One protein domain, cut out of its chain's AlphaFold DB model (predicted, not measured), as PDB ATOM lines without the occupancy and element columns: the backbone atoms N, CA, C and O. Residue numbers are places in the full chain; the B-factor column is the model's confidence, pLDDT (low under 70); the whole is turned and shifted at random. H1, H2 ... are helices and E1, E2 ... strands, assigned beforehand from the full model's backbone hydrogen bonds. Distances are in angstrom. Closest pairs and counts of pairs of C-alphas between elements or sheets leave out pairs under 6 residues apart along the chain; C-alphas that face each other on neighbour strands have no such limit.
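AT A GLANCE: This is residues 155 to 206 of the 206 residues of an uncharacterized protein of Puccinia coronata f. sp. avenae (UniProt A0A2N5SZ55). A two-stranded hairpin, E1 and E2, stands beside a single helix, H1, and a long stretch without named elements, residues 155 to 171, runs back along the helix to its start. The printed part has 52 residues, with H1, E1 and E2 in that order; the sheet E1 - E2 is antiparallel. The class is mixed, helices and strands, with 25 residues, under half, in named elements. The whole is compact, radius of gyration of the C-alphas 11.1 A, spanning 31 by 23 by 14 A.

IN THESE COORDINATES: E1 is residues 190 to 195, 14.4 A long, and E2 residues 201 to 205, 13.6 A, ending at C-alpha 205 (276.558, 292.117, 68.351). H1, residues 172 to 185, is 20.1 A long and begins at C-alpha 172 (270.818, 279.882, 80.786).

HOW THE PARTS SIT: The hairpin E1 and E2 is antiparallel at 150 degrees, with N 193 and O 202 at 2.7 A, within hydrogen-bond range. H1 and E1 have their closest C-alphas, Gln 180 and Ile 190, 6.0 A apart. H1 and E2 are near each other, with 7 pairs of C-alphas within 10 A. In H1 every O i to N i+4 pair is within hydrogen-bond range.

THE WHOLE: The C-alphas farthest apart, Glu 159 and Ala 197, are 31.1 A apart. The printed part has no cut, and both links are tight. Mean pLDDT of the printed part is 79.5; residues 160, 163 to 164 and 193 are under 70.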
ATOM      1  N   PHE A 155     275.233 274.035  63.154       82.12
ATOM      2  CA  PHE A 155     275.296 275.495  63.124       82.12
ATOM      3  C   PHE A 155     275.359 276.082  61.712       82.12
ATOM      4  O   PHE A 155     275.205 277.290  61.575       82.12
ATOM      5  N   SER A 156     275.533 275.259  60.674       78.69
ATOM      6  CA  SER A 156     275.510 275.696  59.267       78.69
ATOM      7  C   SER A 156     274.096 276.002  58.765       78.69
ATOM      8  O   SER A 156     273.918 276.391  57.613       78.69
ATOM      9  N   THR A 157     273.085 275.781  59.606       76.12
ATOM     10  CA  THR A 157     271.679 276.018  59.289       76.12
ATOM     11  C   THR A 157     271.328 277.511  59.347       76.12
ATOM     12  O   THR A 157     271.578 278.176  60.351       76.12
ATOM     13  N   GLY A 158     270.684 278.011  58.286       74.06
ATOM     14  CA  GLY A 158     270.204 279.397  58.166       74.06
ATOM     15  C   GLY A 158     271.086 280.295  57.291       74.06
ATOM     16  O   GLY A 158     272.256 279.995  57.044       74.06
ATOM     17  N   GLU A 159     270.518 281.396  56.799       75.00
ATOM     18  CA  GLU A 159     271.264 282.463  56.125       75.00
ATOM     19  C   GLU A 159     271.873 283.446  57.149       75.00
ATOM     20  O   GLU A 159     271.434 283.521  58.301       75.00
ATOM     21  N   PRO A 160     272.910 284.223  56.779       66.50
ATOM     22  CA  PRO A 160     273.409 285.292  57.637       66.50
ATOM     23  C   PRO A 160     272.274 286.249  58.036       66.50
ATOM     24  O   PRO A 160     271.551 286.735  57.171       66.50
ATOM     25  N   LEU A 161     272.166 286.557  59.335       70.62
ATOM     26  CA  LEU A 161     271.099 287.359  59.964       70.62
ATOM     27  C   LEU A 161     269.741 286.661  60.159       70.62
ATOM     28  O   LEU A 161     268.827 287.306  60.681       70.62
ATOM     29  N   ASP A 162     269.600 285.374  59.829       72.38
ATOM     30  CA  ASP A 162     268.406 284.633  60.243       72.38
ATOM     31  C   ASP A 162     268.342 284.513  61.772       72.38
ATOM     32  O   ASP A 162     269.367 284.369  62.438       72.38
ATOM     33  N   PRO A 163     267.151 284.576  62.388       64.62
ATOM     34  CA  PRO A 163     267.040 284.299  63.808       64.62
ATOM     35  C   PRO A 163     267.413 282.831  64.077       64.62
ATOM     36  O   PRO A 163     267.040 281.951  63.294       64.62
ATOM     37  N   PRO A 164     268.082 282.525  65.206       67.94
ATOM     38  CA  PRO A 164     268.286 281.140  65.601       67.94
ATOM     39  C   PRO A 164     266.925 280.432  65.708       67.94
ATOM     40  O   PRO A 164     265.955 281.045  66.176       67.94
ATOM     41  N   PRO A 165     266.825 279.154  65.310       71.06
ATOM     42  CA  PRO A 165     265.549 278.464  65.313       71.06
ATOM     43  C   PRO A 165     264.939 278.408  66.719       71.06
ATOM     44  O   PRO A 165     265.665 278.267  67.714       71.06
ATOM     45  N   PRO A 166     263.599 278.494  66.820       70.31
ATOM     46  CA  PRO A 166     262.907 278.473  68.097       70.31
ATOM     47  C   PRO A 166     263.221 277.164  68.820       70.31
ATOM     48  O   PRO A 166     262.915 276.079  68.333       70.31
ATOM     49  N   SER A 167     263.856 277.284  69.983       80.12
ATOM     50  CA  SER A 167     264.428 276.164  70.726       80.12
ATOM     51  C   SER A 167     264.230 276.359  72.223       80.12
ATOM     52  O   SER A 167     264.141 277.489  72.708       80.12
ATOM     53  N   ARG A 168     264.175 275.257  72.977       84.00
ATOM     54  CA  ARG A 168     264.182 275.292  74.447       84.00
ATOM     55  C   ARG A 168     265.527 274.810  74.972       84.00
ATOM     56  O   ARG A 168     266.060 273.825  74.479       84.00
ATOM     57  N   PHE A 169     266.041 275.463  76.007       84.94
ATOM     58  CA  PHE A 169     267.315 275.116  76.642       84.94
ATOM     59  C   PHE A 169     267.082 274.667  78.084       84.94
ATOM     60  O   PHE A 169     266.154 275.140  78.741       84.94
ATOM     61  N   ALA A 170     267.918 273.746  78.567       83.88
ATOM     62  CA  ALA A 170     267.855 273.259  79.945       83.88
ATOM     63  C   ALA A 170     268.381 274.291  80.959       83.88
ATOM     64  O   ALA A 170     267.950 274.296  82.111       83.88
ATOM     65  N   SER A 171     269.287 275.175  80.529       84.31
ATOM     66  CA  SER A 171     269.907 276.204  81.364       84.31
ATOM     67  C   SER A 171     270.153 277.511  80.600       84.31
ATOM     68  O   SER A 171     270.111 277.559  79.369       84.31
ATOM     69  N   MET A 172     270.416 278.588  81.347       84.56
ATOM     70  CA  MET A 172     270.818 279.882  80.786       84.56
ATOM     71  C   MET A 172     272.174 279.796  80.077       84.56
ATOM     72  O   MET A 172     272.362 280.409  79.029       84.56
ATOM     73  N   ASP A 173     273.108 279.031  80.639       84.81
ATOM     74  CA  ASP A 173     274.442 278.848  80.069       84.81
ATOM     75  C   ASP A 173     274.373 278.106  78.732       84.81
ATOM     76  O   ASP A 173     275.047 278.494  77.781       84.81
ATOM     77  N   ASP A 174     273.488 277.108  78.614       86.75
ATOM     78  CA  ASP A 174     273.243 276.406  77.350       86.75
ATOM     79  C   ASP A 174     272.677 277.345  76.271       86.75
ATOM     80  O   ASP A 174     273.117 277.289  75.123       86.75
ATOM     81  N   LEU A 175     271.753 278.247  76.636       85.94
ATOM     82  CA  LEU A 175     271.230 279.277  75.728       85.94
ATOM     83  C   LEU A 175     272.351 280.205  75.239       85.94
ATOM     84  O   LEU A 175     272.502 280.414  74.036       85.94
ATOM     85  N   VAL A 176     273.142 280.764  76.160       84.38
ATOM     86  CA  VAL A 176     274.227 281.695  75.807       84.38
ATOM     87  C   VAL A 176     275.278 280.993  74.945       84.38
ATOM     88  O   VAL A 176     275.691 281.546  73.924       84.38
ATOM     89  N   CYS A 177     275.657 279.766  75.308       87.19
ATOM     90  CA  CYS A 177     276.625 278.966  74.565       87.19
ATOM     91  C   CYS A 177     276.150 278.656  73.140       87.19
ATOM     92  O   CYS A 177     276.913 278.791  72.178       87.19
ATOM     93  N   PHE A 178     274.877 278.284  72.993       88.06
ATOM     94  CA  PHE A 178     274.269 278.057  71.690       88.06
ATOM     95  C   PHE A 178     274.299 279.326  70.835       88.06
ATOM     96  O   PHE A 178     274.804 279.289  69.713       88.06
ATOM     97  N   CYS A 179     273.822 280.458  71.365       85.62
ATOM     98  CA  CYS A 179     273.768 281.708  70.609       85.62
ATOM     99  C   CYS A 179     275.168 282.164  70.169       85.62
ATOM    100  O   CYS A 179     275.332 282.611  69.037       85.62
ATOM    101  N   GLN A 180     276.181 282.032  71.029       86.38
ATOM    102  CA  GLN A 180     277.566 282.365  70.679       86.38
ATOM    103  C   GLN A 180     278.130 281.443  69.596       86.38
ATOM    104  O   GLN A 180     278.801 281.917  68.682       86.38
ATOM    105  N   SER A 181     277.852 280.139  69.678       87.62
ATOM    106  CA  SER A 181     278.320 279.160  68.688       87.62
ATOM    107  C   SER A 181     277.674 279.391  67.325       87.62
ATOM    108  O   SER A 181     278.373 279.410  66.312       87.62
ATOM    109  N   TRP A 182     276.365 279.656  67.320       85.88
ATOM    110  CA  TRP A 182     275.616 280.039  66.130       85.88
ATOM    111  C   TRP A 182     276.177 281.333  65.529       85.88
ATOM    112  O   TRP A 182     276.647 281.330  64.396       85.88
ATOM    113  N   ALA A 183     276.272 282.410  66.312       84.69
ATOM    114  CA  ALA A 183     276.811 283.687  65.849       84.69
ATOM    115  C   ALA A 183     278.226 283.553  65.266       84.69
ATOM    116  O   ALA A 183     278.490 284.067  64.179       84.69
ATOM    117  N   LYS A 184     279.110 282.798  65.936       86.50
ATOM    118  CA  LYS A 184     280.477 282.546  65.463       86.50
ATOM    119  C   LYS A 184     280.490 281.837  64.110       86.50
ATOM    120  O   LYS A 184     281.313 282.182  63.267       86.50
ATOM    121  N   ASN A 185     279.592 280.872  63.895       86.38
ATOM    122  CA  ASN A 185     279.483 280.174  62.615       86.38
ATOM    123  C   ASN A 185     279.077 281.116  61.468       86.38
ATOM    124  O   ASN A 185     279.546 280.956  60.346       86.38
ATOM    125  N   HIS A 186     278.282 282.146  61.766       82.81
ATOM    126  CA  HIS A 186     277.855 283.159  60.797       82.81
ATOM    127  C   HIS A 186     278.758 284.409  60.751       82.81
ATOM    128  O   HIS A 186     278.446 285.365  60.045       82.81
ATOM    129  N   GLY A 187     279.895 284.408  61.458       83.88
ATOM    130  CA  GLY A 187     280.875 285.501  61.416       83.88
ATOM    131  C   GLY A 187     280.568 286.690  62.331       83.88
ATOM    132  O   GLY A 187     281.128 287.767  62.132       83.88
ATOM    133  N   TYR A 188     279.714 286.509  63.340       82.81
ATOM    134  CA  TYR A 188     279.372 287.533  64.326       82.81
ATOM    135  C   TYR A 188     279.955 287.206  65.704       82.81
ATOM    136  O   TYR A 188     280.019 286.048  66.119       82.81
ATOM    137  N   ALA A 189     280.315 288.245  66.455       84.50
ATOM    138  CA  ALA A 189     280.554 288.148  67.888       84.50
ATOM    139  C   ALA A 189     279.322 288.686  68.618       84.50
ATOM    140  O   ALA A 189     278.845 289.772  68.295       84.50
ATOM    141  N   ILE A 190     278.799 287.932  69.589       82.06
ATOM    142  CA  ILE A 190     277.668 288.375  70.406       82.06
ATOM    143  C   ILE A 190     277.968 288.261  71.893       82.06
ATOM    144  O   ILE A 190     278.672 287.356  72.350       82.06
ATOM    145  N   PHE A 191     277.359 289.152  72.663       79.00
ATOM    146  CA  PHE A 191     277.497 289.193  74.107       79.00
ATOM    147  C   PHE A 191     276.169 289.502  74.786       79.00
ATOM    148  O   PHE A 191     275.263 290.121  74.221       79.00
ATOM    149  N   LYS A 192     276.042 289.037  76.027       83.00
ATOM    150  CA  LYS A 192     274.853 289.238  76.854       83.00
ATOM    151  C   LYS A 192     274.787 290.706  77.297       83.00
ATOM    152  O   LYS A 192     275.698 291.198  77.951       83.00
ATOM    153  N   ALA A 193     273.719 291.410  76.929       68.44
ATOM    154  CA  ALA A 193     273.574 292.856  77.102       68.44
ATOM    155  C   ALA A 193     272.938 293.267  78.441       68.44
ATOM    156  O   ALA A 193     273.339 294.272  79.013       68.44
ATOM    157  N   ASN A 194     271.950 292.525  78.938       70.38
ATOM    158  CA  ASN A 194     271.389 292.626  80.290       70.38
ATOM    159  C   ASN A 194     270.437 291.434  80.480       70.38
ATOM    160  O   ASN A 194     269.832 290.962  79.511       70.38
ATOM    161  N   SER A 195     270.298 290.928  81.700       70.12
ATOM    162  CA  SER A 195     269.322 289.886  82.018       70.12
ATOM    163  C   SER A 195     269.063 289.836  83.516       70.12
ATOM    164  O   SER A 195     269.988 289.937  84.319       70.12
ATOM    165  N   HIS A 196     267.805 289.600  83.874       73.75
ATOM    166  CA  HIS A 196     267.396 289.282  85.235       73.75
ATOM    167  C   HIS A 196     266.779 287.882  85.266       73.75
ATOM    168  O   HIS A 196     266.196 287.430  84.277       73.75
ATOM    169  N   ALA A 197     266.883 287.200  86.409       75.00
ATOM    170  CA  ALA A 197     266.246 285.902  86.600       75.00
ATOM    171  C   ALA A 197     264.732 286.000  86.336       75.00
ATOM    172  O   ALA A 197     264.069 286.939  86.780       75.00
ATOM    173  N   GLY A 198     264.193 285.046  85.573       73.38
ATOM    174  CA  GLY A 198     262.782 285.045  85.175       73.38
ATOM    175  C   GLY A 198     262.386 286.152  84.187       73.38
ATOM    176  O   GLY A 198     261.195 286.415  84.026       73.38
ATOM    177  N   LYS A 199     263.351 286.827  83.545       83.12
ATOM    178  CA  LYS A 199     263.127 287.838  82.498       83.12
ATOM    179  C   LYS A 199     263.845 287.461  81.202       83.12
ATOM    180  O   LYS A 199     264.683 286.562  81.173       83.12
ATOM    181  N   ASN A 200     263.524 288.197  80.139       81.12
ATOM    182  CA  ASN A 200     264.171 288.058  78.840       81.12
ATOM    183  C   ASN A 200     265.675 288.345  78.940       81.12
ATOM    184  O   ASN A 200     266.125 289.190  79.719       81.12
ATOM    185  N   VAL A 201     266.439 287.634  78.119       80.06
ATOM    186  CA  VAL A 201     267.873 287.845  77.932       80.06
ATOM    187  C   VAL A 201     268.044 288.620  76.642       80.06
ATOM    188  O   VAL A 201     267.507 288.219  75.613       80.06
ATOM    189  N   TYR A 202     268.798 289.709  76.698       81.44
ATOM    190  CA  TYR A 202     269.155 290.459  75.502       81.44
ATOM    191  C   TYR A 202     270.588 290.122  75.113       81.44
ATOM    192  O   TYR A 202     271.483 290.156  75.958       81.44
ATOM    193  N   THR A 203     270.808 289.809  73.842       81.06
ATOM    194  CA  THR A 203     272.133 289.642  73.239       81.06
ATOM    195  C   THR A 203     272.364 290.759  72.233       81.06
ATOM    196  O   THR A 203     271.425 291.187  71.563       81.06
ATOM    197  N   LYS A 204     273.599 291.242  72.130       77.62
ATOM    198  CA  LYS A 204     274.000 292.267  71.159       77.62
ATOM    199  C   LYS A 204     275.241 291.827  70.397       77.62
ATOM    200  O   LYS A 204     276.050 291.091  70.957       77.62
ATOM    201  N   CYS A 205     275.346 292.264  69.147       78.12
ATOM    202  CA  CYS A 205     276.558 292.117  68.351       78.12
ATOM    203  C   CYS A 205     277.616 293.127  68.808       78.12
ATOM    204  O   CYS A 205     277.257 294.180  69.348       78.12
ATOM    205  N   ASP A 206     278.883 292.769  68.616       71.38
ATOM    206  CA  ASP A 206     280.027 293.692  68.710       71.38
ATOM    207  C   ASP A 206     280.042 294.691  67.542       71.38
ATOM    208  O   ASP A 206     279.707 294.269  66.407       71.38
TER     209      ASP A 206